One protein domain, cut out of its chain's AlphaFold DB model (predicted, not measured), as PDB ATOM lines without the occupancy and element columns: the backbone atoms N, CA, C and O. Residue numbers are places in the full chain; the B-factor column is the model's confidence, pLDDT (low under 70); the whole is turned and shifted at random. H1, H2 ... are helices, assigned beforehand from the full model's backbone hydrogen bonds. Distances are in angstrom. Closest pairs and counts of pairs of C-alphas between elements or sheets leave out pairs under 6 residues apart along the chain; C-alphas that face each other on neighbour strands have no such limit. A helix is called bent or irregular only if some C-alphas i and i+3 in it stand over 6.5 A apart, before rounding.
ATOM      1  N   LEU A 336     179.341 122.541 138.139       92.69
ATOM      2  CA  LEU A 336     178.731 121.615 137.191       92.69
ATOM      3  C   LEU A 336     179.304 121.886 135.803       92.69
ATOM      4  O   LEU A 336     179.113 122.966 135.247       92.69
ATOM      5  N   ASP A 337     179.996 120.897 135.242       92.69
ATOM      6  CA  ASP A 337     180.517 120.984 133.881       92.69
ATOM      7  C   ASP A 337     179.384 120.755 132.873       92.69
ATOM      8  O   ASP A 337     178.775 119.677 132.830       92.69
ATOM      9  N   GLY A 338     179.108 121.774 132.056       93.12
ATOM     10  CA  GLY A 338     178.119 121.734 130.983       93.12
ATOM     11  C   GLY A 338     178.429 120.738 129.863       93.12
ATOM     12  O   GLY A 338     177.544 120.456 129.069       93.12
ATOM     13  N   ASN A 339     179.638 120.167 129.793       95.25
ATOM     14  CA  ASN A 339     180.013 119.139 128.815       95.25
ATOM     15  C   ASN A 339     179.947 117.706 129.383       95.25
ATOM     16  O   ASN A 339     180.704 116.826 128.971       95.25
ATOM     17  N   THR A 340     179.057 117.453 130.347       96.50
ATOM     18  CA  THR A 340     178.876 116.129 130.962       96.50
ATOM     19  C   THR A 340     177.443 115.627 130.826       96.50
ATOM     20  O   THR A 340     176.479 116.377 130.981       96.50
ATOM     21  N   TYR A 341     177.281 114.321 130.592       97.06
ATOM     22  CA  TYR A 341     175.959 113.691 130.495       97.06
ATOM     23  C   TYR A 341     175.125 113.850 131.775       97.06
ATOM     24  O   TYR A 341     173.903 113.926 131.701       97.06
ATOM     25  N   THR A 342     175.770 113.945 132.940       96.75
ATOM     26  CA  THR A 342     175.103 114.183 134.227       96.75
ATOM     27  C   THR A 342     174.436 115.553 134.282       96.75
ATOM     28  O   THR A 342     173.275 115.640 134.672       96.75
ATOM     29  N   THR A 343     175.126 116.613 133.846       96.94
ATOM     30  CA  THR A 343     174.539 117.960 133.786       96.94
ATOM     31  C   THR A 343     173.385 117.997 132.789       96.94
ATOM     32  O   THR A 343     172.326 118.537 133.095       96.94
ATOM     33  N   HIS A 344     173.536 117.342 131.635       97.81
ATOM     34  CA  HIS A 344     172.465 117.244 130.644       97.81
ATOM     35  C   HIS A 344     171.236 116.480 131.146       97.81
ATOM     36  O   HIS A 344     170.121 116.925 130.898       97.81
ATOM     37  N   ALA A 345     171.410 115.402 131.914       97.88
ATOM     38  CA  ALA A 345     170.289 114.694 132.528       97.88
ATOM     39  C   ALA A 345     169.496 115.598 133.491       97.88
ATOM     40  O   ALA A 345     168.266 115.579 133.476       97.88
ATOM     41  N   ILE A 346     170.185 116.435 134.281       97.94
ATOM     42  CA  ILE A 346     169.538 117.441 135.142       97.94
ATOM     43  C   ILE A 346     168.801 118.480 134.289       97.94
ATOM     44  O   ILE A 346     167.654 118.817 134.574       97.94
ATOM     45  N   MET A 347     169.435 118.985 133.227       97.94
ATOM     46  CA  MET A 347     168.818 119.959 132.321       97.94
ATOM     47  C   MET A 347     167.560 119.404 131.645       97.94
ATOM     48  O   MET A 347     166.581 120.132 131.508       97.94
ATOM     49  N   ASP A 348     167.570 118.141 131.224       97.38
ATOM     50  CA  ASP A 348     166.437 117.514 130.545       97.38
ATOM     51  C   ASP A 348     165.268 117.241 131.506       97.38
ATOM     52  O   ASP A 348     164.120 117.496 131.138       97.38
ATOM     53  N   ASP A 349     165.541 116.847 132.758       97.56
ATOM     54  CA  ASP A 349     164.519 116.783 133.820       97.56
ATOM     55  C   ASP A 349     163.881 118.161 134.067       97.56
ATOM     56  O   ASP A 349     162.654 118.311 134.045       97.56
ATOM     57  N   LEU A 350     164.707 119.202 134.209       97.50
ATOM     58  CA  LEU A 350     164.234 120.574 134.396       97.50
ATOM     59  C   LEU A 350     163.402 121.065 133.202       97.50
ATOM     60  O   LEU A 350     162.374 121.712 133.403       97.50
ATOM     61  N   LYS A 351     163.792 120.736 131.963       96.38
ATOM     62  CA  LYS A 351     163.009 121.054 130.756       96.38
ATOM     63  C   LYS A 351     161.668 120.326 130.735       96.38
ATOM     64  O   LYS A 351     160.669 120.930 130.350       96.38
ATOM     65  N   ALA A 352     161.619 119.061 131.152       95.62
ATOM     66  CA  ALA A 352     160.370 118.306 131.226       95.62
ATOM     67  C   ALA A 352     159.404 118.931 132.245       95.62
ATOM     68  O   ALA A 352     158.240 119.185 131.930       95.62
ATOM     69  N   ARG A 353     159.908 119.280 133.435       93.62
ATOM     70  CA  ARG A 353     159.138 119.988 134.471       93.62
ATOM     71  C   ARG A 353     158.679 121.363 134.006       93.62
ATOM     72  O   ARG A 353     157.529 121.738 134.237       93.62
ATOM     73  N   ALA A 354     159.544 122.091 133.306       93.50
ATOM     74  CA  ALA A 354     159.186 123.348 132.676       93.50
ATOM     75  C   ALA A 354     158.038 123.149 131.674       93.50
ATOM     76  O   ALA A 354     157.028 123.837 131.761       93.50
ATOM     77  N   ALA A 355     158.104 122.161 130.782       91.94
ATOM     78  CA  ALA A 355     157.009 121.889 129.850       91.94
ATOM     79  C   ALA A 355     155.672 121.611 130.571       91.94
ATOM     80  O   ALA A 355     154.628 122.113 130.152       91.94
ATOM     81  N   THR A 356     155.693 120.887 131.696       90.00
ATOM     82  CA  THR A 356     154.501 120.689 132.541       90.00
ATOM     83  C   THR A 356     153.998 121.997 133.160       90.00
ATOM     84  O   THR A 356     152.800 122.273 133.125       90.00
ATOM     85  N   CYS A 357     154.897 122.826 133.695       87.19
ATOM     86  CA  CYS A 357     154.562 124.132 134.267       87.19
ATOM     87  C   CYS A 357     153.963 125.077 133.209       87.19
ATOM     88  O   CYS A 357     152.919 125.685 133.434       87.19
ATOM     89  N   ALA A 358     154.567 125.124 132.021       86.88
ATOM     90  CA  ALA A 358     154.083 125.869 130.866       86.88
ATOM     91  C   ALA A 358     152.666 125.443 130.474       86.88
ATOM     92  O   ALA A 358     151.808 126.291 130.239       86.88
ATOM     93  N   ALA A 359     152.386 124.138 130.453       84.88
ATOM     94  CA  ALA A 359     151.041 123.655 130.178       84.88
ATOM     95  C   ALA A 359     150.030 124.176 131.217       84.88
ATOM     96  O   ALA A 359     148.944 124.598 130.844       84.88
ATOM     97  N   GLN A 360     150.387 124.239 132.499       78.69
ATOM     98  CA  GLN A 360     149.487 124.766 133.532       78.69
ATOM     99  C   GLN A 360     149.254 126.279 133.408       78.69
ATOM    100  O   GLN A 360     148.129 126.737 133.577       78.69
ATOM    101  N   ILE A 361     150.300 127.050 133.101       76.25
ATOM    102  CA  ILE A 361     150.246 128.520 133.062       76.25
ATOM    103  C   ILE A 361     149.603 129.028 131.765       76.25
ATOM    104  O   ILE A 361     148.752 129.913 131.801       76.25
ATOM    105  N   PHE A 362     149.988 128.466 130.615       71.06
ATOM    106  CA  PHE A 362     149.626 128.998 129.297       71.06
ATOM    107  C   PHE A 362     148.350 128.390 128.694       71.06
ATOM    108  O   PHE A 362     147.899 128.866 127.658       71.06
ATOM    109  N   HIS A 363     147.738 127.371 129.315       62.62
ATOM    110  CA  HIS A 363     146.400 126.908 128.905       62.62
ATOM    111  C   HIS A 363     145.281 127.818 129.428       62.62
ATOM    112  O   HIS A 363     144.196 127.854 128.845       62.62
ATOM    113  N   SER A 364     145.521 128.581 130.502       55.34
ATOM    114  CA  SER A 364     144.578 129.612 130.927       55.34
ATOM    115  C   SER A 364     144.748 130.841 130.029       55.34
ATOM    116  O   SER A 364     145.640 131.652 130.256       55.34
ATOM    117  N   ASN A 365     143.872 131.012 129.034       49.19
ATOM    118  CA  ASN A 365     143.736 132.218 128.191       49.19
ATOM    119  C   ASN A 365     143.358 133.499 128.987       49.19
ATOM    120  O   ASN A 365     142.748 134.415 128.445       49.19
ATOM    121  N   ALA A 366     143.631 133.550 130.291       49.94
ATOM    122  CA  ALA A 366     143.011 134.481 131.223       49.94
ATOM    123  C   ALA A 366     143.765 135.810 131.385       49.94
ATOM    124  O   ALA A 366     143.198 136.749 131.937       49.94
ATOM    125  N   THR A 367     145.014 135.929 130.923       54.84
ATOM    126  CA  THR A 367     145.832 137.123 131.186       54.84
ATOM    127  C   THR A 367     146.478 137.661 129.903       54.84
ATOM    128  O   THR A 367     147.367 137.058 129.315       54.84
ATOM    129  N   HIS A 368     146.047 138.850 129.463       57.88
ATOM    130  CA  HIS A 368     146.618 139.574 128.311       57.88
ATOM    131  C   HIS A 368     148.019 140.169 128.582       57.88
ATOM    132  O   HIS A 368     148.600 140.835 127.720       57.88
ATOM    133  N   PHE A 369     148.572 139.969 129.781       68.56
ATOM    134  CA  PHE A 369     149.829 140.573 130.203       68.56
ATOM    135  C   PHE A 369     151.023 139.655 129.920       68.56
ATOM    136  O   PHE A 369     151.151 138.600 130.527       68.56
ATOM    137  N   HIS A 370     151.943 140.087 129.055       71.38
ATOM    138  CA  HIS A 370     153.058 139.268 128.558       71.38
ATOM    139  C   HIS A 370     154.311 139.286 129.458       71.38
ATOM    140  O   HIS A 370     155.278 138.583 129.176       71.38
ATOM    141  N   GLY A 371     154.341 140.052 130.558       71.94
ATOM    142  CA  GLY A 371     155.548 140.165 131.393       71.94
ATOM    143  C   GLY A 371     155.965 138.858 132.081       71.94
ATOM    144  O   GLY A 371     157.155 138.626 132.287       71.94
ATOM    145  N   HIS A 372     155.025 137.947 132.349       80.12
ATOM    146  CA  HIS A 372     155.344 136.611 132.863       80.12
ATOM    147  C   HIS A 372     156.135 135.758 131.845       80.12
ATOM    148  O   HIS A 372     156.902 134.883 132.246       80.12
ATOM    149  N   LEU A 373     156.032 136.046 130.537       88.50
ATOM    150  CA  LEU A 373     156.821 135.376 129.496       88.50
ATOM    151  C   LEU A 373     158.302 135.770 129.539       88.50
ATOM    152  O   LEU A 373     159.162 134.948 129.219       88.50
ATOM    153  N   ILE A 374     158.625 136.993 129.981       92.50
ATOM    154  CA  ILE A 374     160.019 137.401 130.213       92.50
ATOM    155  C   ILE A 374     160.628 136.538 131.319       92.50
ATOM    156  O   ILE A 374     161.716 135.989 131.130       92.50
ATOM    157  N   LEU A 375     159.917 136.360 132.440       92.12
ATOM    158  CA  LEU A 375     160.354 135.463 133.516       92.12
ATOM    159  C   LEU A 375     160.524 134.030 132.999       92.12
ATOM    160  O   LEU A 375     161.547 133.400 133.260       92.12
ATOM    161  N   TRP A 376     159.553 133.545 132.220       93.44
ATOM    162  CA  TRP A 376     159.553 132.197 131.660       93.44
ATOM    163  C   TRP A 376     160.784 131.924 130.793       93.44
ATOM    164  O   TRP A 376     161.545 130.990 131.048       93.44
ATOM    165  N   HIS A 377     161.020 132.756 129.778       95.69
ATOM    166  CA  HIS A 377     162.162 132.572 128.890       95.69
ATOM    167  C   HIS A 377     163.491 132.782 129.613       95.69
ATOM    168  O   HIS A 377     164.452 132.082 129.308       95.69
ATOM    169  N   THR A 378     163.543 133.656 130.619       95.94
ATOM    170  CA  THR A 378     164.732 133.800 131.470       95.94
ATOM    171  C   THR A 378     165.005 132.526 132.275       95.94
ATOM    172  O   THR A 378     166.148 132.077 132.318       95.94
ATOM    173  N   ALA A 379     163.977 131.879 132.834       95.88
ATOM    174  CA  ALA A 379     164.127 130.574 133.478       95.88
ATOM    175  C   ALA A 379     164.719 129.540 132.507       95.88
ATOM    176  O   ALA A 379     165.622 128.783 132.864       95.88
ATOM    177  N   MET A 380     164.287 129.556 131.243       97.12
ATOM    178  CA  MET A 380     164.842 128.657 130.231       97.12
ATOM    179  C   MET A 380     166.296 129.000 129.879       97.12
ATOM    180  O   MET A 380     167.089 128.089 129.645       97.12
ATOM    181  N   ILE A 381     166.682 130.281 129.886       97.69
ATOM    182  CA  ILE A 381     168.092 130.692 129.756       97.69
ATOM    183  C   ILE A 381     168.916 130.114 130.915       97.69
ATOM    184  O   ILE A 381     169.983 129.560 130.661       97.69
ATOM    185  N   TYR A 382     168.415 130.163 132.156       96.88
ATOM    186  CA  TYR A 382     169.115 129.604 133.321       96.88
ATOM    187  C   TYR A 382     169.372 128.098 133.207       96.88
ATOM    188  O   TYR A 382     170.457 127.652 133.569       96.88
ATOM    189  N   ILE A 383     168.446 127.322 132.626       97.62
ATOM    190  CA  ILE A 383     168.671 125.887 132.363       97.62
ATOM    191  C   ILE A 383     169.897 125.664 131.463       97.62
ATOM    192  O   ILE A 383     170.622 124.690 131.642       97.62
ATOM    193  N   HIS A 384     170.132 126.549 130.492       97.25
ATOM    194  CA  HIS A 384     171.215 126.419 129.513       97.25
ATOM    195  C   HIS A 384     172.506 127.138 129.926       97.25
ATOM    196  O   HIS A 384     173.527 127.005 129.255       97.25
ATOM    197  N   GLU A 385     172.489 127.896 131.017       95.25
ATOM    198  CA  GLU A 385     173.649 128.641 131.502       95.25
ATOM    199  C   GLU A 385     174.882 127.768 131.819       95.25
ATOM    200  O   GLU A 385     175.980 128.182 131.434       95.25
ATOM    201  N   PRO A 386     174.752 126.552 132.406       95.44
ATOM    202  CA  PRO A 386     175.898 125.683 132.697       95.44
ATOM    203  C   PRO A 386     176.773 125.354 131.488       95.44
ATOM    204  O   PRO A 386     177.960 125.081 131.642       95.44
ATOM    205  N   LEU A 387     176.215 125.433 130.275       95.06
ATOM    206  CA  LEU A 387     176.951 125.217 129.028       95.06
ATOM    207  C   LEU A 387     178.106 126.208 128.835       95.06
ATOM    208  O   LEU A 387     178.998 125.938 128.035       95.06
ATOM    209  N   PHE A 388     178.088 127.345 129.534       93.31
ATOM    210  CA  PHE A 388     179.077 128.419 129.410       93.31
ATOM    211  C   PHE A 388     179.933 128.600 130.667       93.31
ATOM    212  O   PHE A 388     180.817 129.467 130.689       93.31
ATOM    213  N   TRP A 389     179.696 127.795 131.705       93.44
ATOM    214  CA  TRP A 389     180.432 127.905 132.952       93.44
ATOM    215  C   TRP A 389     181.845 127.339 132.851       93.44
ATOM    216  O   TRP A 389     182.123 126.327 132.213       93.44
ATOM    217  N   THR A 390     182.735 127.996 133.573       91.38
ATOM    218  CA  THR A 390     184.022 127.489 134.021       91.38
ATOM    219  C   THR A 390     184.033 127.556 135.544       91.38
ATOM    220  O   THR A 390     183.227 128.256 136.166       91.38
ATOM    221  N   VAL A 391     184.993 126.871 136.158       89.56
ATOM    222  CA  VAL A 391     185.214 126.925 137.612       89.56
ATOM    223  C   VAL A 391     185.393 128.372 138.104       89.56
ATOM    224  O   VAL A 391     185.040 128.698 139.234       89.56
ATOM    225  N   THR A 392     185.926 129.254 137.256       88.94
ATOM    226  CA  THR A 392     186.309 130.629 137.599       88.94
ATOM    227  C   THR A 392     185.318 131.696 137.140       88.94
ATOM    228  O   THR A 392     185.278 132.772 137.743       88.94
ATOM    229  N   ASN A 393     184.488 131.423 136.129       91.00
ATOM    230  CA  ASN A 393     183.582 132.426 135.566       91.00
ATOM    231  C   ASN A 393     182.155 132.370 136.126       91.00
ATOM    232  O   ASN A 393     181.434 133.356 135.974       91.00
ATOM    233  N   MET A 394     181.740 131.275 136.776       89.12
ATOM    234  CA  MET A 394     180.339 131.033 137.155       89.12
ATOM    235  C   MET A 394     179.753 132.187 137.985       89.12
ATOM    236  O   MET A 394     178.651 132.670 137.727       89.12
ATOM    237  N   SER A 395     180.535 132.733 138.920       87.06
ATOM    238  CA  SER A 395     180.138 133.877 139.754       87.06
ATOM    239  C   SER A 395     180.005 135.206 138.991       87.06
ATOM    240  O   SER A 395     179.641 136.226 139.577       87.06
ATOM    241  N   SER A 396     180.355 135.247 137.704       89.06
ATOM    242  CA  SER A 396     180.250 136.435 136.850       89.06
ATOM    243  C   SER A 396     178.917 136.524 136.106       89.06
ATOM    244  O   SER A 396     178.591 137.605 135.623       89.06
ATOM    245  N   PHE A 397     178.108 135.459 136.097       89.06
ATOM    246  CA  PHE A 397     176.757 135.418 135.511       89.06
ATOM    247  C   PHE A 397     175.684 136.058 136.420       89.06
ATOM    248  O   PHE A 397     174.521 135.660 136.456       89.06
ATOM    249  N   THR A 398     176.070 137.077 137.183       87.81
ATOM    250  CA  THR A 398     175.217 137.824 138.117       87.81
ATOM    251  C   THR A 398     175.358 139.317 137.866       87.81
ATOM    252  O   THR A 398     176.354 139.767 137.294       87.81
ATOM    253  N   ALA A 399     174.376 140.107 138.297       83.44
ATOM    254  CA  ALA A 399     174.424 141.552 138.141       83.44
ATOM    255  C   ALA A 399     175.665 142.158 138.850       83.44
ATOM    256  O   ALA A 399     176.205 141.584 139.802       83.44
ATOM    257  N   PRO A 400     176.192 143.305 138.387       84.12
ATOM    258  CA  PRO A 400     175.841 143.987 137.143       84.12
ATOM    259  C   PRO A 400     176.383 143.262 135.890       84.12
ATOM    260  O   PRO A 400     177.514 142.764 135.877       84.12
ATOM    261  N   PHE A 401     175.577 143.233 134.825       86.06
ATOM    262  CA  PHE A 401     175.863 142.544 133.558       86.06
ATOM    263  C   PHE A 401     176.716 143.409 132.620       86.06
ATOM    264  O   PHE A 401     176.254 143.921 131.603       86.06
ATOM    265  N   ILE A 402     177.967 143.635 133.016       80.31
ATOM    266  CA  ILE A 402     178.882 144.559 132.336       80.31
ATOM    267  C   ILE A 402     179.789 143.783 131.366       80.31
ATOM    268  O   ILE A 402     180.296 142.711 131.730       80.31
ATOM    269  N   PRO A 403     180.062 144.323 130.164       70.19
ATOM    270  CA  PRO A 403     181.051 143.746 129.263       70.19
ATOM    271  C   PRO A 403     182.450 143.632 129.894       70.19
ATOM    272  O   PRO A 403     182.881 144.492 130.662       70.19
ATOM    273  N   GLY A 404     183.187 142.568 129.562       73.44
ATOM    274  CA  GLY A 404     184.557 142.350 130.055       73.44
ATOM    275  C   GLY A 404     184.671 141.885 131.514       73.44
ATOM    276  O   GLY A 404     185.777 141.840 132.057       73.44
ATOM    277  N   ARG A 405     183.551 141.529 132.161       82.38
ATOM    278  CA  ARG A 405     183.539 140.910 133.499       82.38
ATOM    279  C   ARG A 405     184.180 139.515 133.495       82.38
ATOM    280  O   ARG A 405     184.944 139.197 134.407       82.38
ATOM    281  N   ILE A 406     183.903 138.733 132.451       82.75
ATOM    282  CA  ILE A 406     184.543 137.442 132.170       82.75
ATOM    283  C   ILE A 406     185.754 137.705 131.276       82.75
ATOM    284  O   ILE A 406     185.656 138.421 130.276       82.75
ATOM    285  N   ALA A 407     186.910 137.161 131.653       81.81
ATOM    286  CA  ALA A 407     188.115 137.300 130.851       81.81
ATOM    287  C   ALA A 407     187.989 136.481 129.559       81.81
ATOM    288  O   ALA A 407     187.424 135.394 129.572       81.81
ATOM    289  N   VAL A 408     188.556 136.947 128.441       78.06
ATOM    290  CA  VAL A 408     188.402 136.276 127.131       78.06
ATOM    291  C   VAL A 408     188.863 134.810 127.157       78.06
ATOM    292  O   VAL A 408     188.301 133.981 126.448       78.06
ATOM    293  N   HIS A 409     189.861 134.466 127.976       80.69
ATOM    294  CA  HIS A 409     190.358 133.093 128.148       80.69
ATOM    295  C   HIS A 409     189.532 132.239 129.124       80.69
ATOM    296  O   HIS A 409     189.721 131.030 129.153       80.69
ATOM    297  N   ASP A 410     188.623 132.847 129.885       86.88
ATOM    298  CA  ASP A 410     187.814 132.222 130.939       86.88
ATOM    299  C   ASP A 410     186.390 131.884 130.452       86.88
ATOM    300  O   ASP A 410     185.417 131.889 131.202       86.88
ATOM    301  N   PHE A 411     186.249 131.633 129.153       87.62
ATOM    302  CA  PHE A 411     185.028 131.088 128.563       87.62
ATOM    303  C   PHE A 411     185.184 129.577 128.409       87.62
ATOM    304  O   PHE A 411     186.285 129.107 128.115       87.62
ATOM    305  N   ALA A 412     184.092 128.827 128.574       87.56
ATOM    306  CA  ALA A 412     184.084 127.389 128.329       87.56
ATOM    307  C   ALA A 412     184.588 127.084 126.907       87.56
ATOM    308  O   ALA A 412     184.257 127.799 125.956       87.56
ATOM    309  N   ARG A 413     185.425 126.047 126.762       87.75
ATOM    310  CA  ARG A 413     186.006 125.597 125.480       87.75
ATOM    311  C   ARG A 413     186.210 124.076 125.475       87.75
ATOM    312  O   ARG A 413     187.349 123.610 125.526       87.75
ATOM    313  N   PRO A 414     185.129 123.281 125.467       87.62
ATOM    314  CA  PRO A 414     185.244 121.831 125.448       87.62
ATOM    315  C   PRO A 414     185.928 121.375 124.153       87.62
ATOM    316  O   PRO A 414     185.465 121.687 123.057       87.62
ATOM    317  N   ALA A 415     187.034 120.635 124.276       84.88
ATOM    318  CA  ALA A 415     187.786 120.121 123.126       84.88
ATOM    319  C   ALA A 415     186.977 119.092 122.313       84.88
ATOM    320  O   ALA A 415     187.073 119.051 121.086       84.88
ATOM    321  N   HIS A 416     186.158 118.300 123.008       88.25
ATOM    322  CA  HIS A 416     185.233 117.324 122.439       88.25
ATOM    323  C   HIS A 416     183.838 117.566 123.027       88.25
ATOM    324  O   HIS A 416     183.520 117.017 124.087       88.25
ATOM    325  N   PRO A 417     183.033 118.438 122.397       91.88
ATOM    326  CA  PRO A 417     181.649 118.640 122.796       91.88
ATOM    327  C   PRO A 417     180.864 117.335 122.653       91.88
ATOM    328  O   PRO A 417     180.984 116.642 121.643       91.88
ATOM    329  N   ILE A 418     180.090 116.973 123.672       95.31
ATOM    330  CA  ILE A 418     179.201 115.812 123.584       95.31
ATOM    331  C   ILE A 418     177.952 116.164 122.754       95.31
ATOM    332  O   ILE A 418     177.498 117.308 122.807       95.31
ATOM    333  N   PRO A 419     177.321 115.208 122.044       95.25
ATOM    334  CA  PRO A 419     176.145 115.501 121.217       95.25
ATOM    335  C   PRO A 419     174.990 116.223 121.948       95.25
ATOM    336  O   PRO A 419     174.392 117.125 121.358       95.25
ATOM    337  N   PRO A 420     174.677 115.918 123.229       96.31
ATOM    338  CA  PRO A 420     173.683 116.684 123.986       96.31
ATOM    339  C   PRO A 420     174.023 118.171 124.152       96.31
ATOM    340  O   PRO A 420     173.116 119.005 124.144       96.31
ATOM    341  N   LEU A 421     175.311 118.513 124.280       95.19
ATOM    342  CA  LEU A 421     175.770 119.899 124.362       95.19
ATOM    343  C   LEU A 421     175.471 120.607 123.047       95.19
ATOM    344  O   LEU A 421     174.833 121.656 123.062       95.19
ATOM    345  N   GLU A 422     175.848 120.003 121.921       93.44
ATOM    346  CA  GLU A 422     175.615 120.557 120.583       93.44
ATOM    347  C   GLU A 422     174.123 120.840 120.339       93.44
ATOM    348  O   GLU A 422     173.756 121.933 119.906       93.44
ATOM    349  N   ALA A 423     173.253 119.890 120.701       93.75
ATOM    350  CA  ALA A 423     171.805 120.015 120.553       93.75
ATOM    351  C   ALA A 423     171.179 121.095 121.457       93.75
ATOM    352  O   ALA A 423     170.117 121.630 121.135       93.75
ATOM    353  N   ALA A 424     171.813 121.431 122.585       94.62
ATOM    354  CA  ALA A 424     171.295 122.407 123.541       94.62
ATOM    355  C   ALA A 424     171.638 123.868 123.179       94.62
ATOM    356  O   ALA A 424     170.944 124.786 123.623       94.62
ATOM    357  N   LEU A 425     172.668 124.107 122.360       93.62
ATOM    358  CA  LEU A 425     173.139 125.459 122.025       93.62
ATOM    359  C   LEU A 425     172.099 126.344 121.314       93.62
ATOM    360  O   LEU A 425     171.994 127.515 121.671       93.62
ATOM    361  N   PRO A 426     171.285 125.860 120.358       93.50
ATOM    362  CA  PRO A 426     170.258 126.703 119.735       93.50
ATOM    363  C   PRO A 426     169.161 127.157 120.713       93.50
ATOM    364  O   PRO A 426     168.544 128.211 120.515       93.50
ATOM    365  N   GLY A 427     168.929 126.387 121.784       93.44
ATOM    366  CA  GLY A 427     167.904 126.670 122.789       93.44
ATOM    367  C   GLY A 427     168.156 127.983 123.528       93.44
ATOM    368  O   GLY A 427     167.252 128.812 123.643       93.44
ATOM    369  N   ILE A 428     169.400 128.232 123.959       95.75
ATOM    370  CA  ILE A 428     169.727 129.466 124.687       95.75
ATOM    371  C   ILE A 428     169.545 130.711 123.815       95.75
ATOM    372  O   ILE A 428     169.031 131.722 124.291       95.75
ATOM    373  N   ILE A 429     169.910 130.624 122.531       96.38
ATOM    374  CA  ILE A 429     169.801 131.736 121.579       96.38
ATOM    375  C   ILE A 429     168.326 132.087 121.375       96.38
ATOM    376  O   ILE A 429     167.943 133.242 121.547       96.38
ATOM    377  N   THR A 430     167.495 131.072 121.116       96.81
ATOM    378  CA  THR A 430     166.041 131.222 120.949       96.81
ATOM    379  C   THR A 430     165.402 131.926 122.145       96.81
ATOM    380  O   THR A 430     164.599 132.842 121.977       96.81
ATOM    381  N   HIS A 431     165.767 131.537 123.369       97.56
ATOM    382  CA  HIS A 431     165.204 132.158 124.565       97.56
ATOM    383  C   HIS A 431     165.743 133.568 124.825       97.56
ATOM    384  O   HIS A 431     164.974 134.431 125.249       97.56
ATOM    385  N   CYS A 432     167.016 133.846 124.519       97.50
ATOM    386  CA  CYS A 432     167.555 135.205 124.598       97.50
ATOM    387  C   CYS A 432     166.825 136.154 123.638       97.50
ATOM    388  O   CYS A 432     166.432 137.252 124.034       97.50
ATOM    389  N   HIS A 433     166.605 135.705 122.401       97.69
ATOM    390  CA  HIS A 433     165.834 136.418 121.384       97.69
ATOM    391  C   HIS A 433     164.404 136.687 121.843       97.69
ATOM    392  O   HIS A 433     163.976 137.838 121.830       97.69
ATOM    393  N   ALA A 434     163.713 135.659 122.344       97.00
ATOM    394  CA  ALA A 434     162.339 135.778 122.821       97.00
ATOM    395  C   ALA A 434     162.188 136.829 123.932       97.00
ATOM    396  O   ALA A 434     161.274 137.645 123.865       97.00
ATOM    397  N   VAL A 435     163.098 136.871 124.916       96.94
ATOM    398  CA  VAL A 435     163.059 137.890 125.984       96.94
ATOM    399  C   VAL A 435     163.110 139.305 125.405       96.94
ATOM    400  O   VAL A 435     162.325 140.163 125.813       96.94
ATOM    401  N   VAL A 436     164.024 139.559 124.465       96.56
ATOM    402  CA  VAL A 436     164.163 140.893 123.867       96.56
ATOM    403  C   VAL A 436     162.967 141.213 122.973       96.56
ATOM    404  O   VAL A 436     162.438 142.312 123.081       96.56
ATOM    405  N   ASP A 437     162.499 140.261 122.162       96.62
ATOM    406  CA  ASP A 437     161.331 140.438 121.290       96.62
ATOM    407  C   ASP A 437     160.061 140.751 122.097       96.62
ATOM    408  O   ASP A 437     159.316 141.663 121.745       96.62
ATOM    409  N   ILE A 438     159.830 140.072 123.225       94.69
ATOM    410  CA  ILE A 438     158.700 140.377 124.116       94.69
ATOM    411  C   ILE A 438     158.832 141.799 124.671       94.69
ATOM    412  O   ILE A 438     157.878 142.576 124.619       94.69
ATOM    413  N   ALA A 439     160.015 142.162 125.172       94.38
ATOM    414  CA  ALA A 439     160.242 143.485 125.740       94.38
ATOM    415  C   ALA A 439     160.108 144.610 124.701       94.38
ATOM    416  O   ALA A 439     159.606 145.681 125.026       94.38
ATOM    417  N   THR A 440     160.550 144.402 123.460       94.69
ATOM    418  CA  THR A 440     160.574 145.464 122.447       94.69
ATOM    419  C   THR A 440     159.293 145.534 121.628       94.69
ATOM    420  O   THR A 440     158.872 146.644 121.290       94.69
ATOM    421  N   ASP A 441     158.684 144.388 121.316       93.19
ATOM    422  CA  ASP A 441     157.616 144.283 120.318       93.19
ATOM    423  C   ASP A 441     156.239 144.029 120.950       93.19
ATOM    424  O   ASP A 441     155.234 144.466 120.394       93.19
ATOM    425  N   GLN A 442     156.172 143.348 122.103       90.31
ATOM    426  CA  GLN A 442     154.898 142.991 122.753       90.31
ATOM    427  C   GLN A 442     154.528 143.915 123.919       90.31
ATOM    428  O   GLN A 442     153.351 144.030 124.260       90.31
ATOM    429  N   LEU A 443     155.510 144.578 124.536       90.56
ATOM    430  CA  LEU A 443     155.290 145.518 125.635       90.56
ATOM    431  C   LEU A 443     155.456 146.971 125.175       90.56
ATOM    432  O   LEU A 443     156.346 147.320 124.395       90.56
ATOM    433  N   SER A 444     154.591 147.845 125.692       91.81
ATOM    434  CA  SER A 444     154.723 149.286 125.487       91.81
ATOM    435  C   SER A 444     155.805 149.870 126.407       91.81
ATOM    436  O   SER A 444     156.061 149.344 127.493       91.81
ATOM    437  N   ALA A 445     156.419 150.985 125.997       92.88
ATOM    438  CA  ALA A 445     157.394 151.691 126.830       92.88
ATOM    439  C   ALA A 445     156.779 152.159 128.162       92.88
ATOM    440  O   ALA A 445     157.424 152.032 129.197       92.88
ATOM    441  N   SER A 446     155.516 152.608 128.147       91.12
ATOM    442  CA  SER A 446     154.766 152.970 129.359       91.12
ATOM    443  C   SER A 446     154.622 151.780 130.310       91.12
ATOM    444  O   SER A 446     155.041 151.848 131.464       91.12
ATOM    445  N   THR A 447     154.162 150.634 129.795       90.31
ATOM    446  CA  THR A 447     154.037 149.409 130.594       90.31
ATOM    447  C   THR A 447     155.375 149.015 131.216       90.31
ATOM    448  O   THR A 447     155.421 148.726 132.402       90.31
ATOM    449  N   LEU A 448     156.473 149.037 130.454       91.88
ATOM    450  CA  LEU A 448     157.797 148.657 130.958       91.88
ATOM    451  C   LEU A 448     158.288 149.539 132.111       91.88
ATOM    452  O   LEU A 448     158.888 149.020 133.051       91.88
ATOM    453  N   VAL A 449     158.052 150.851 132.044       91.75
ATOM    454  CA  VAL A 449     158.440 151.791 133.108       91.75
ATOM    455  C   VAL A 449     157.673 151.515 134.403       91.75
ATOM    456  O   VAL A 449     158.230 151.705 135.485       91.75
ATOM    457  N   HIS A 450     156.444 151.007 134.294       88.75
ATOM    458  CA  HIS A 450     155.608 150.604 135.423       88.75
ATOM    459  C   HIS A 450     155.950 149.226 136.002       88.75
ATOM    460  O   HIS A 450     155.455 148.895 137.078       88.75
ATOM    461  N   LEU A 451     156.789 148.415 135.350       90.56
ATOM    462  CA  LEU A 451     157.193 147.112 135.885       90.56
ATOM    463  C   LEU A 451     158.394 147.225 136.835       90.56
ATOM    464  O   LEU A 451     159.275 148.067 136.623       90.56
ATOM    465  N   PRO A 452     158.497 146.336 137.842       89.31
ATOM    466  CA  PRO A 452     159.656 146.290 138.726       89.31
ATOM    467  C   PRO A 452     160.967 146.112 137.964       89.31
ATOM    468  O   PRO A 452     161.164 145.153 137.206       89.31
ATOM    469  N   SER A 453     161.921 147.004 138.219       86.94
ATOM    470  CA  SER A 453     163.152 147.096 137.429       86.94
ATOM    471  C   SER A 453     164.013 145.827 137.484       86.94
ATOM    472  O   SER A 453     164.658 145.458 136.497       86.94
ATOM    473  N   PHE A 454     164.009 145.117 138.615       82.62
ATOM    474  CA  PHE A 454     164.803 143.896 138.797       82.62
ATOM    475  C   PHE A 454     164.148 142.632 138.230       82.62
ATOM    476  O   PHE A 454     164.850 141.665 137.947       82.62
ATOM    477  N   CYS A 455     162.836 142.648 137.992       85.69
ATOM    478  CA  CYS A 455     162.105 141.510 137.429       85.69
ATOM    479  C   CYS A 455     161.881 141.622 135.919       85.69
ATOM    480  O   CYS A 455     161.425 140.667 135.297       85.69
ATOM    481  N   THR A 456     162.189 142.771 135.317       89.00
ATOM    482  CA  THR A 456     162.000 142.984 133.878       89.00
ATOM    483  C   THR A 456     163.255 143.544 133.225       89.00
ATOM    484  O   THR A 456     163.942 142.807 132.523       89.00
ATOM    485  N   ALA A 457     163.613 144.806 133.485       91.06
ATOM    486  CA  ALA A 457     164.749 145.450 132.820       91.06
ATOM    487  C   ALA A 457     166.065 144.690 133.036       91.06
ATOM    488  O   ALA A 457     166.802 144.447 132.084       91.06
ATOM    489  N   SER A 458     166.320 144.235 134.268       90.88
ATOM    490  CA  SER A 458     167.514 143.437 134.582       90.88
ATOM    491  C   SER A 458     167.560 142.115 133.812       90.88
ATOM    492  O   SER A 458     168.637 141.701 133.390       90.88
ATOM    493  N   LEU A 459     166.412 141.468 133.589       93.25
ATOM    494  CA  LEU A 459     166.336 140.201 132.855       93.25
ATOM    495  C   LEU A 459     166.509 140.397 131.346       93.25
ATOM    496  O   LEU A 459     167.160 139.585 130.692       93.25
ATOM    497  N   VAL A 460     166.015 141.512 130.804       94.62
ATOM    498  CA  VAL A 460     166.274 141.918 129.413       94.62
ATOM    499  C   VAL A 460     167.758 142.229 129.203       94.62
ATOM    500  O   VAL A 460     168.353 141.819 128.208       94.62
ATOM    501  N   THR A 461     168.409 142.909 130.149       92.94
ATOM    502  CA  THR A 461     169.865 143.103 130.086       92.94
ATOM    503  C   THR A 461     170.614 141.778 130.233       92.94
ATOM    504  O   THR A 461     171.616 141.566 129.551       92.94
ATOM    505  N   TYR A 462     170.132 140.871 131.086       94.19
ATOM    506  CA  TYR A 462     170.725 139.548 131.260       94.19
ATOM    507  C   TYR A 462     170.672 138.708 129.979       94.19
ATOM    508  O   TYR A 462     171.679 138.106 129.610       94.19
ATOM    509  N   SER A 463     169.544 138.697 129.262       95.25
ATOM    510  CA  SER A 463     169.425 137.950 128.004       95.25
ATOM    511  C   SER A 463     170.380 138.476 126.928       95.25
ATOM    512  O   SER A 463     171.029 137.686 126.242       95.25
ATOM    513  N   LEU A 464     170.555 139.799 126.833       93.38
ATOM    514  CA  LEU A 464     171.555 140.398 125.948       93.38
ATOM    515  C   LEU A 464     172.983 140.027 126.373       93.38
ATOM    516  O   LEU A 464     173.805 139.667 125.530       93.38
ATOM    517  N   TYR A 465     173.280 140.088 127.672       92.25
ATOM    518  CA  TYR A 465     174.576 139.682 128.218       92.25
ATOM    519  C   TYR A 465     174.896 138.219 127.886       92.25
ATOM    520  O   TYR A 465     176.007 137.911 127.455       92.25
ATOM    521  N   MET A 466     173.910 137.326 128.000       93.75
ATOM    522  CA  MET A 466     174.048 135.929 127.599       93.75
ATOM    523  C   MET A 466     174.291 135.772 126.103       93.75
ATOM    524  O   MET A 466     175.206 135.047 125.722       93.75
ATOM    525  N   LEU A 467     173.554 136.490 125.257       93.44
ATOM    526  CA  LEU A 467     173.755 136.453 123.808       93.44
ATOM    527  C   LEU A 467     175.175 136.901 123.410       93.44
ATOM    528  O   LEU A 467     175.817 136.278 122.562       93.44
ATOM    529  N   VAL A 468     175.696 137.937 124.074       90.44
ATOM    530  CA  VAL A 468     177.081 138.399 123.912       90.44
ATOM    531  C   VAL A 468     178.086 137.346 124.391       90.44
ATOM    532  O   VAL A 468     179.065 137.078 123.699       90.44
ATOM    533  N   ASN A 469     177.855 136.695 125.531       89.75
ATOM    534  CA  ASN A 469     178.743 135.628 126.000       89.75
ATOM    535  C   ASN A 469     178.752 134.418 125.056       89.75
ATOM    536  O   ASN A 469     179.816 133.848 124.813       89.75
ATOM    537  N   VAL A 470     177.603 134.059 124.476       91.69
ATOM    538  CA  VAL A 470     177.505 132.995 123.463       91.69
ATOM    539  C   VAL A 470     178.320 133.371 122.223       91.69
ATOM    540  O   VAL A 470     179.065 132.538 121.707       91.69
ATOM    541  N   LEU A 471     178.254 134.632 121.777       90.38
ATOM    542  CA  LEU A 471     179.092 135.135 120.685       90.38
ATOM    543  C   LEU A 471     180.582 134.972 120.993       90.38
ATOM    544  O   LEU A 471     181.329 134.489 120.141       90.38
ATOM    545  N   VAL A 472     181.024 135.373 122.187       88.38
ATOM    546  CA  VAL A 472     182.435 135.264 122.580       88.38
ATOM    547  C   VAL A 472     182.875 133.804 122.634       88.38
ATOM    548  O   VAL A 472     183.932 133.466 122.105       88.38
ATOM    549  N   ALA A 473     182.048 132.918 123.193       88.69
ATOM    550  CA  ALA A 473     182.323 131.484 123.223       88.69
ATOM    551  C   ALA A 473     182.417 130.878 121.808       88.69
ATOM    552  O   ALA A 473     183.301 130.062 121.542       88.69
ATOM    553  N   ALA A 474     181.558 131.308 120.875       88.81
ATOM    554  CA  ALA A 474     181.561 130.839 119.489       88.81
ATOM    555  C   ALA A 474     182.760 131.362 118.675       88.81
ATOM    556  O   ALA A 474     183.334 130.633 117.867       88.81
ATOM    557  N   THR A 475     183.167 132.613 118.897       86.75
ATOM    558  CA  THR A 475     184.219 133.291 118.111       86.75
ATOM    559  C   THR A 475     185.610 133.236 118.748       86.75
ATOM    560  O   THR A 475     186.588 133.649 118.122       86.75
ATOM    561  N   GLY A 476     185.720 132.713 119.971       77.31
ATOM    562  CA  GLY A 476     186.962 132.670 120.735       77.31
ATOM    563  C   GLY A 476     188.075 131.801 120.116       77.31
ATOM    564  O   GLY A 476     187.829 130.969 119.234       77.31
ATOM    565  N   PRO A 477     189.326 131.952 120.597       65.19
ATOM    566  CA  PRO A 477     190.461 131.135 120.167       65.19
ATOM    567  C   PRO A 477     190.154 129.637 120.316       65.19
ATOM    568  O   PRO A 477     189.655 129.225 121.360       65.19
ATOM    569  N   GLN A 478     190.486 128.835 119.295       72.06
ATOM    570  CA  GLN A 478     190.136 127.407 119.102       72.06
ATOM    571  C   GLN A 478     188.729 127.110 118.540       72.06
ATOM    572  O   GLN A 478     188.528 126.006 118.035       72.06
ATOM    573  N   ARG A 479     187.792 128.075 118.534       69.50
ATOM    574  CA  ARG A 479     186.457 127.979 117.891       69.50
ATOM    575  C   ARG A 479     185.677 126.688 118.194       69.50
ATOM    576  O   ARG A 479     185.022 126.146 117.307       69.50
ATOM    577  N   THR A 480     185.726 126.178 119.426       81.12
ATOM    578  CA  THR A 480     185.050 124.914 119.782       81.12
ATOM    579  C   THR A 480     183.536 125.014 119.598       81.12
ATOM    580  O   THR A 480     182.960 124.203 118.882       81.12
ATOM    581  N   TYR A 481     182.902 126.060 120.140       87.06
ATOM    582  CA  TYR A 481     181.473 126.325 119.927       87.06
ATOM    583  C   TYR A 481     181.170 126.877 118.528       87.06
ATOM    584  O   TYR A 481     180.095 126.623 117.993       87.06
ATOM    585  N   GLY A 482     182.116 127.585 117.900       83.38
ATOM    586  CA  GLY A 482     181.941 128.184 116.569       83.38
ATOM    587  C   GLY A 482     181.734 127.181 115.431       83.38
ATOM    588  O   GLY A 482     181.295 127.569 114.355       83.38
ATOM    589  N   ARG A 483     182.022 125.892 115.654       85.44
ATOM    590  CA  ARG A 483     181.679 124.808 114.714       85.44
ATOM    591  C   ARG A 483     180.188 124.463 114.711       85.44
ATOM    592  O   ARG A 483     179.703 123.926 113.723       85.44
ATOM    593  N   TYR A 484     179.491 124.765 115.803       87.19
ATOM    594  CA  TYR A 484     178.101 124.366 116.043       87.19
ATOM    595  C   TYR A 484     177.145 125.560 116.083       87.19
ATOM    596  O   TYR A 484     175.955 125.409 115.828       87.19
ATOM    597  N   ILE A 485     177.663 126.755 116.375       88.38
ATOM    598  CA  ILE A 485     176.905 128.006 116.369       88.38
ATOM    599  C   ILE A 485     177.450 128.903 115.266       88.38
ATOM    600  O   ILE A 485     178.536 129.471 115.390       88.38
ATOM    601  N   ALA A 486     176.655 129.068 114.213       85.81
ATOM    602  CA  ALA A 486     176.920 130.062 113.186       85.81
ATOM    603  C   ALA A 486     176.693 131.474 113.750       85.81
ATOM    604  O   ALA A 486     175.704 131.733 114.446       85.81
ATOM    605  N   ARG A 487     177.604 132.403 113.442       84.19
ATOM    606  CA  ARG A 487     177.561 133.783 113.951       84.19
ATOM    607  C   ARG A 487     176.273 134.499 113.539       84.19
ATOM    608  O   ARG A 487     175.739 135.308 114.293       84.19
ATOM    609  N   GLU A 488     175.758 134.170 112.364       86.62
ATOM    610  CA  GLU A 488     174.578 134.762 111.740       86.62
ATOM    611  C   GLU A 488     173.300 134.456 112.530       86.62
ATOM    612  O   GLU A 488     172.384 135.277 112.567       86.62
ATOM    613  N   ILE A 489     173.250 133.304 113.209       89.88
ATOM    614  CA  ILE A 489     172.098 132.889 114.018       89.88
ATOM    615  C   ILE A 489     171.991 133.744 115.285       89.88
ATOM    616  O   ILE A 489     170.887 133.974 115.766       89.88
ATOM    617  N   LEU A 490     173.102 134.272 115.809       90.50
ATOM    618  CA  LEU A 490     173.090 135.071 117.039       90.50
ATOM    619  C   LEU A 490     172.383 136.417 116.861       90.50
ATOM    620  O   LEU A 490     171.781 136.910 117.809       90.50
ATOM    621  N   GLN A 491     172.442 137.009 115.662       93.69
ATOM    622  CA  GLN A 491     171.769 138.273 115.322       93.69
ATOM    623  C   GLN A 491     172.007 139.413 116.341       93.69
ATOM    624  O   GLN A 491     171.125 140.242 116.554       93.69
ATOM    625  N   VAL A 492     173.186 139.473 116.974       92.19
ATOM    626  CA  VAL A 492     173.465 140.412 118.083       92.19
ATOM    627  C   VAL A 492     173.196 141.868 117.683       92.19
ATOM    628  O   VAL A 492     172.513 142.581 118.412       92.19
ATOM    629  N   ASP A 493     173.621 142.272 116.481       92.25
ATOM    630  CA  ASP A 493     173.361 143.599 115.901       92.25
ATOM    631  C   ASP A 493     171.871 143.963 115.845       92.25
ATOM    632  O   ASP A 493     171.469 145.069 116.211       92.25
ATOM    633  N   LYS A 494     171.028 143.019 115.408       95.00
ATOM    634  CA  LYS A 494     169.577 143.217 115.298       95.00
ATOM    635  C   LYS A 494     168.970 143.477 116.673       95.00
ATOM    636  O   LYS A 494     168.174 144.402 116.825       95.00
ATOM    637  N   TYR A 495     169.342 142.675 117.667       95.44
ATOM    638  CA  TYR A 495     168.781 142.765 119.015       95.44
ATOM    639  C   TYR A 495     169.302 143.983 119.793       95.44
ATOM    640  O   TYR A 495     168.520 144.636 120.486       95.44
ATOM    641  N   LEU A 496     170.565 144.375 119.595       93.50
ATOM    642  CA  LEU A 496     171.078 145.671 120.054       93.50
ATOM    643  C   LEU A 496     170.307 146.836 119.415       93.50
ATOM    644  O   LEU A 496     169.904 147.767 120.111       93.50
ATOM    645  N   GLY A 497     170.027 146.763 118.109       94.81
ATOM    646  CA  GLY A 497     169.218 147.754 117.396       94.81
ATOM    647  C   GLY A 497     167.793 147.884 117.948       94.81
ATOM    648  O   GLY A 497     167.314 149.002 118.151       94.81
ATOM    649  N   LYS A 498     167.132 146.760 118.260       95.94
ATOM    650  CA  LYS A 498     165.803 146.756 118.895       95.94
ATOM    651  C   LYS A 498     165.810 147.436 120.264       95.94
ATOM    652  O   LYS A 498     164.946 148.270 120.535       95.94
ATOM    653  N   LEU A 499     166.800 147.137 121.106       94.88
ATOM    654  CA  LEU A 499     166.938 147.775 122.419       94.88
ATOM    655  C   LEU A 499     167.264 149.265 122.308       94.88
ATOM    656  O   LEU A 499     166.728 150.065 123.069       94.88
ATOM    657  N   ARG A 500     168.057 149.668 121.308       94.62
ATOM    658  CA  ARG A 500     168.304 151.085 121.011       94.62
ATOM    659  C   ARG A 500     167.003 151.817 120.667       94.62
ATOM    660  O   ARG A 500     166.755 152.892 121.205       94.62
ATOM    661  N   ALA A 501     166.152 151.226 119.827       95.75
ATOM    662  CA  ALA A 501     164.843 151.791 119.490       95.75
ATOM    663  C   ALA A 501     163.888 151.826 120.698       95.75
ATOM    664  O   ALA A 501     163.139 152.788 120.875       95.75
ATOM    665  N   LEU A 502     163.923 150.805 121.558       95.44
ATOM    666  CA  LEU A 502     163.175 150.801 122.814       95.44
ATOM    667  C   LEU A 502     163.642 151.916 123.761       95.44
ATOM    668  O   LEU A 502     162.802 152.619 124.310       95.44
ATOM    669  N   ASN A 503     164.951 152.137 123.901       94.12
ATOM    670  CA  ASN A 503     165.503 153.205 124.741       94.12
ATOM    671  C   ASN A 503     165.059 154.604 124.301       94.12
ATOM    672  O   ASN A 503     164.819 155.455 125.155       94.12
ATOM    673  N   VAL A 504     164.904 154.844 122.994       95.06
ATOM    674  CA  VAL A 504     164.335 156.105 122.489       95.06
ATOM    675  C   VAL A 504     162.905 156.284 123.003       95.06
ATOM    676  O   VAL A 504     162.620 157.295 123.636       95.06
ATOM    677  N   ARG A 505     162.042 155.271 122.837       96.00
ATOM    678  CA  ARG A 505     160.653 155.307 123.336       96.00
ATOM    679  C   ARG A 505     160.570 155.429 124.861       96.00
ATOM    680  O   ARG A 505     159.708 156.128 125.377       96.00
ATOM    681  N   LEU A 506     161.464 154.774 125.604       95.19
ATOM    682  CA  LEU A 506     161.514 154.892 127.067       95.19
ATOM    683  C   LEU A 506     161.874 156.310 127.514       95.19
ATOM    684  O   LEU A 506     161.308 156.796 128.483       95.19
ATOM    685  N   ARG A 507     162.773 156.996 126.797       94.50
ATOM    686  CA  ARG A 507     163.133 158.394 127.077       94.50
ATOM    687  C   ARG A 507     162.020 159.385 126.717       94.50
ATOM    688  O   ARG A 507     162.037 160.494 127.232       94.50
ATOM    689  N   GLU A 508     161.065 159.011 125.868       94.56
ATOM    690  CA  GLU A 508     159.861 159.821 125.630       94.56
ATOM    691  C   GLU A 508     158.904 159.764 126.829       94.56
ATOM    692  O   GLU A 508     158.317 160.781 127.188       94.56
ATOM    693  N   VAL A 509     158.787 158.597 127.474       93.81
ATOM    694  CA  VAL A 509     157.898 158.384 128.633       93.81
ATOM    695  C   VAL A 509     158.554 158.799 129.960       93.81
ATOM    696  O   VAL A 509     157.906 159.390 130.814       93.81
ATOM    697  N   ASP A 510     159.850 158.538 130.137       94.06
ATOM    698  CA  ASP A 510     160.643 158.934 131.309       94.06
ATOM    699  C   ASP A 510     161.856 159.781 130.876       94.06
ATOM    700  O   ASP A 510     163.008 159.342 130.978       94.06
ATOM    701  N   PRO A 511     161.634 161.024 130.404       92.62
ATOM    702  CA  PRO A 511     162.704 161.899 129.911       92.62
ATOM    703  C   PRO A 511     163.725 162.258 130.992       92.62
ATOM    704  O   PRO A 511     164.874 162.591 130.702       92.62
ATOM    705  N   THR A 512     163.316 162.175 132.255       90.12
ATOM    706  CA  THR A 512     164.167 162.442 133.415       90.12
ATOM    707  C   THR A 512     165.019 161.247 133.839       90.12
ATOM    708  O   THR A 512     165.869 161.410 134.710       90.12
ATOM    709  N   MET A 513     164.797 160.062 133.253       90.81
ATOM    710  CA  MET A 513     165.426 158.797 133.655       90.81
ATOM    711  C   MET A 513     165.305 158.533 135.165       90.81
ATOM    712  O   MET A 513     166.242 158.067 135.819       90.81
ATOM    713  N   SER A 514     164.145 158.886 135.719       89.38
ATOM    714  CA  SER A 514     163.828 158.757 137.141       89.38
ATOM    715  C   SER A 514     163.568 157.304 137.540       89.38
ATOM    716  O   SER A 514     163.818 156.917 138.683       89.38
ATOM    717  N   CYS A 515     163.108 156.478 136.596       89.38
ATOM    718  CA  CYS A 515     162.891 155.057 136.805       89.38
ATOM    719  C   CYS A 515     164.181 154.261 136.569       89.38
ATOM    720  O   CYS A 515     164.920 154.469 135.598       89.38
ATOM    721  N   PHE A 516     164.449 153.292 137.445       88.25
ATOM    722  CA  PHE A 516     165.622 152.435 137.311       88.25
ATOM    723  C   PHE A 516     165.524 151.517 136.081       88.25
ATOM    724  O   PHE A 516     166.549 151.213 135.477       88.25
ATOM    725  N   THR A 517     164.309 151.171 135.637       90.62
ATOM    726  CA  THR A 517     164.050 150.449 134.378       90.62
ATOM    727  C   THR A 517     164.669 151.188 133.189       90.62
ATOM    728  O   THR A 517     165.462 150.600 132.452       90.62
ATOM    729  N   THR A 518     164.390 152.489 133.050       92.56
ATOM    730  CA  THR A 518     164.956 153.344 131.995       92.56
ATOM    731  C   THR A 518     166.479 153.375 132.076       92.56
ATOM    732  O   THR A 518     167.158 153.218 131.068       92.56
ATOM    733  N   ARG A 519     167.041 153.519 133.283       90.56
ATOM    734  CA  ARG A 519     168.499 153.577 133.496       90.56
ATOM    735  C   ARG A 519     169.210 152.258 133.175       90.56
ATOM    736  O   ARG A 519     170.286 152.288 132.583       90.56
ATOM    737  N   ILE A 520     168.639 151.118 133.568       89.81
ATOM    738  CA  ILE A 520     169.195 149.787 133.275       89.81
ATOM    739  C   ILE A 520     169.197 149.542 131.766       89.81
ATOM    740  O   ILE A 520     170.217 149.134 131.211       89.81
ATOM    741  N   LEU A 521     168.068 149.796 131.098       92.06
ATOM    742  CA  LEU A 521     167.961 149.566 129.660       92.06
ATOM    743  C   LEU A 521     168.832 150.550 128.875       92.06
ATOM    744  O   LEU A 521     169.480 150.135 127.917       92.06
ATOM    745  N   ASP A 522     168.978 151.797 129.323       90.56
ATOM    746  CA  ASP A 522     169.917 152.756 128.728       90.56
ATOM    747  C   ASP A 522     171.377 152.283 128.820       90.56
ATOM    748  O   ASP A 522     172.141 152.398 127.859       90.56
ATOM    749  N   ALA A 523     171.754 151.642 129.933       86.88
ATOM    750  CA  ALA A 523     173.095 151.088 130.125       86.88
ATOM    751  C   ALA A 523     173.445 149.960 129.132       86.88
ATOM    752  O   ALA A 523     174.626 149.661 128.939       86.88
ATOM    753  N   THR A 524     172.462 149.373 128.434       87.06
ATOM    754  CA  THR A 524     172.729 148.430 127.330       87.06
ATOM    755  C   THR A 524     173.498 149.085 126.176       87.06
ATOM    756  O   THR A 524     174.194 148.389 125.442       87.06
ATOM    757  N   GLY A 525     173.501 150.422 126.067       85.00
ATOM    758  CA  GLY A 525     174.360 151.147 125.127       85.00
ATOM    759  C   GLY A 525     175.861 150.896 125.341       85.00
ATOM    760  O   GLY A 525     176.643 150.985 124.397       85.00
ATOM    761  N   TRP A 526     176.291 150.515 126.549       83.44
ATOM    762  CA  TRP A 526     177.677 150.090 126.784       83.44
ATOM    763  C   TRP A 526     177.970 148.702 126.201       83.44
ATOM    764  O   TRP A 526     179.082 148.472 125.726       83.44
ATOM    765  N   LEU A 527     176.990 147.787 126.209       82.00
ATOM    766  CA  LEU A 527     177.104 146.483 125.537       82.00
ATOM    767  C   LEU A 527     177.204 146.661 124.021       82.00
ATOM    768  O   LEU A 527     177.994 145.970 123.388       82.00
ATOM    769  N   ASP A 528     176.471 147.626 123.468       83.56
ATOM    770  CA  ASP A 528     176.539 148.006 122.055       83.56
ATOM    771  C   ASP A 528     177.940 148.512 121.666       83.56
ATOM    772  O   ASP A 528     178.580 147.978 120.762       83.56
ATOM    773  N   GLN A 529     178.483 149.483 122.410       85.94
ATOM    774  CA  GLN A 529     179.849 149.983 122.184       85.94
ATOM    775  C   GLN A 529     180.891 148.865 122.267       85.94
ATOM    776  O   GLN A 529     181.713 148.708 121.367       85.94
ATOM    777  N   TRP A 530     180.819 148.050 123.321       87.12
ATOM    778  CA  TRP A 530     181.741 146.937 123.500       87.12
ATOM    779  C   TRP A 530     181.632 145.899 122.375       87.12
ATOM    780  O   TRP A 530     182.652 145.387 121.919       87.12
ATOM    781  N   TYR A 531     180.417 145.591 121.911       85.69
ATOM    782  CA  TYR A 531     180.203 144.648 120.815       85.69
ATOM    783  C   TYR A 531     180.874 145.143 119.530       85.69
ATOM    784  O   TYR A 531     181.576 144.371 118.878       85.69
ATOM    785  N   ASN A 532     180.734 146.432 119.207       86.69
ATOM    786  CA  ASN A 532     181.386 147.026 118.040       86.69
ATOM    787  C   ASN A 532     182.919 146.895 118.114       86.69
ATOM    788  O   ASN A 532     183.545 146.447 117.152       86.69
ATOM    789  N   ASP A 533     183.517 147.190 119.272       85.69
ATOM    790  CA  ASP A 533     184.958 147.008 119.495       85.69
ATOM    791  C   ASP A 533     185.377 145.535 119.350       85.69
ATOM    792  O   ASP A 533     186.385 145.212 118.713       85.69
ATOM    793  N   TYR A 534     184.584 144.620 119.913       85.00
ATOM    794  CA  TYR A 534     184.838 143.184 119.858       85.00
ATOM    795  C   TYR A 534     184.797 142.644 118.424       85.00
ATOM    796  O   TYR A 534     185.686 141.890 118.022       85.00
ATOM    797  N   VAL A 535     183.815 143.057 117.619       85.06
ATOM    798  CA  VAL A 535     183.705 142.645 116.212       85.06
ATOM    799  C   VAL A 535     184.941 143.048 115.412       85.06
ATOM    800  O   VAL A 535     185.443 142.237 114.633       85.06
ATOM    801  N   VAL A 536     185.478 144.250 115.640       86.62
ATOM    802  CA  VAL A 536     186.718 144.707 114.991       86.62
ATOM    803  C   VAL A 536     187.904 143.814 115.372       86.62
ATOM    804  O   VAL A 536     188.726 143.478 114.518       86.62
ATOM    805  N   ILE A 537     187.997 143.393 116.638       83.75
ATOM    806  CA  ILE A 537     189.045 142.468 117.100       83.75
ATOM    807  C   ILE A 537     188.910 141.105 116.408       83.75
ATOM    808  O   ILE A 537     189.904 140.580 115.906       83.75
ATOM    809  N   VAL A 538     187.695 140.554 116.337       82.19
ATOM    810  CA  VAL A 538     187.433 139.264 115.677       82.19
ATOM    811  C   VAL A 538     187.788 139.325 114.192       82.19
ATOM    812  O   VAL A 538     188.485 138.438 113.708       82.19
ATOM    813  N   GLN A 539     187.399 140.391 113.485       84.56
ATOM    814  CA  GLN A 539     187.731 140.580 112.067       84.56
ATOM    815  C   GLN A 539     189.245 140.647 111.826       84.56
ATOM    816  O   GLN A 539     189.748 140.051 110.876       84.56
ATOM    817  N   ARG A 540     189.997 141.334 112.697       82.81
ATOM    818  CA  ARG A 540     191.469 141.369 112.619       82.81
ATOM    819  C   ARG A 540     192.079 139.988 112.843       82.81
ATOM    820  O   ARG A 540     193.003 139.605 112.131       82.81
ATOM    821  N   PHE A 541     191.563 139.242 113.818       77.88
ATOM    822  CA  PHE A 541     192.023 137.886 114.106       77.88
ATOM    823  C   PHE A 541     191.737 136.928 112.939       77.88
ATOM    824  O   PHE A 541     192.610 136.162 112.545       77.88
ATOM    825  N   GLU A 542     190.553 137.025 112.331       77.62
ATOM    826  CA  GLU A 542     190.168 136.279 111.128       77.62
ATOM    827  C   GLU A 542     191.056 136.599 109.928       77.62
ATOM    828  O   GLU A 542     191.538 135.683 109.267       77.62
ATOM    829  N   ALA A 543     191.340 137.882 109.693       77.19
ATOM    830  CA  ALA A 543     192.244 138.309 108.629       77.19
ATOM    831  C   ALA A 543     193.682 137.800 108.833       77.19
ATOM    832  O   ALA A 543     194.379 137.542 107.859       77.19
ATOM    833  N   THR A 544     194.114 137.630 110.086       72.75
ATOM    834  CA  THR A 544     195.457 137.121 110.425       72.75
ATOM    835  C   THR A 544     195.557 135.595 110.300       72.75
ATOM    836  O   THR A 544     196.642 135.081 110.084       72.75
ATOM    837  N   LEU A 545     194.446 134.864 110.444       63.03
ATOM    838  CA  LEU A 545     194.388 133.404 110.262       63.03
ATOM    839  C   LEU A 545     194.171 132.979 108.802       63.03
ATOM    840  O   LEU A 545     194.426 131.825 108.463       63.03
ATOM    841  N   GLY A 546     193.622 133.872 107.973       52.16
ATOM    842  CA  GLY A 546     193.402 133.655 106.540       52.16
ATOM    843  C   GLY A 546     194.568 134.084 105.638       52.16
ATOM    844  O   GLY A 546     194.477 133.882 104.428       52.16
ATOM    845  N   ALA A 547     195.621 134.676 106.211       41.75
ATOM    846  CA  ALA A 547     196.909 134.966 105.577       41.75
ATOM    847  C   ALA A 547     197.952 133.952 106.064       41.75
ATOM    848  O   ALA A 547     198.841 133.601 105.254       41.75
TER     849      ALA A 547
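AT A GLANCE: This is residues 336 to 547 of the 547 residues of the protein "Zn(2)-C6 fungal-type domain-containing protein" of Microdochium bolleyi (UniProt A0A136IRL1). Six long helices form an up-and-down bundle, each running against the one before it, with H5 in the middle, H7 and H8 on one side of it, H2 and H3 on the other, and H1 beyond H2 at the bundle's far edge. Short H4 packs on H7 at one end, and residues 389 to 418 make a long loop along one side. The printed part has 212 residues with eight named helices, H1 to H8 in chain order, and no named strand: all helix. It is compact, with a radius of gyration of the C-alphas of 17.8 A and spans of 50 by 41 by 28 A.

HOW THE PARTS SIT: H8, residues 516 to 545, touches H5, residues 457 to 475, at a shallow tilt of 6 degrees, the same way; the closest C-alphas, of Thr 517 and Ala 457, are 5.3 A apart. H5 is the hub, touching five helices. H7, residues 492 to 509, forms a hairpin with H8, the closest C-alphas being those of Asn 503 and Asp 522, 6.0 A. H3, residues 419 to 442, touches H5 at a steep tilt of 38 degrees, opposite ways, with Cys 432 and Ser 463 closest, 4.8 A between C-alphas. H2, residues 371 to 388, forms a hairpin with H3; the closest C-alphas are those of Ile 374 and Val 435, 5.2 A. H1, residues 341 to 362, forms a hairpin with H2, touching it with residues 343 to 351 alone; the C-alphas of Met 347 and Ile 383 are closest, 5.9 A. H1 and H8 are apart. H4, residues 445 to 450, touches H7, C-alphas 445 and 506 being closest at 5.2 A. H6, residues 487 to 490, touches H5, C-alphas 490 and 467 being closest at 6.9 A. Every O i to N i+4 pair is within hydrogen-bond range in H1, H4, H5 and H7, against 9 of 14 in H2, 16 of 20 in H3 and 22 of 26 in H8; H6 is too short for such a pair.

IN THESE COORDINATES: H1 begins at C-alpha 341, (175.959, 113.691, 130.495), and is 30.5 A long. H2 is 26.4 A long, with a kink of 34 degrees near residue 382; it is irregular, C-alphas 383 and 386 being 7.2 A apart. H3, 34.8 A, is only just irregular, with C-alphas 423 and 426 6.9 A apart. H5 measures 27.3 A and H7 26.0 A. H8, the longest at 43.8 A, ends at C-alpha 545, (194.388, 133.404, 110.262).

THE WHOLE: The C-alphas of Ala 366 and Ala 547, the two farthest apart, are 59.7 A apart. The printed part has no cut. The links H2 to H3, 30 residues, and H5 to H6, 11 residues, are long. Residues 363 to 368 stand free. The mean pLDDT of the printed part is 88.2, and residues 363 to 369, 477, 479 and 545 to 547 are under 70.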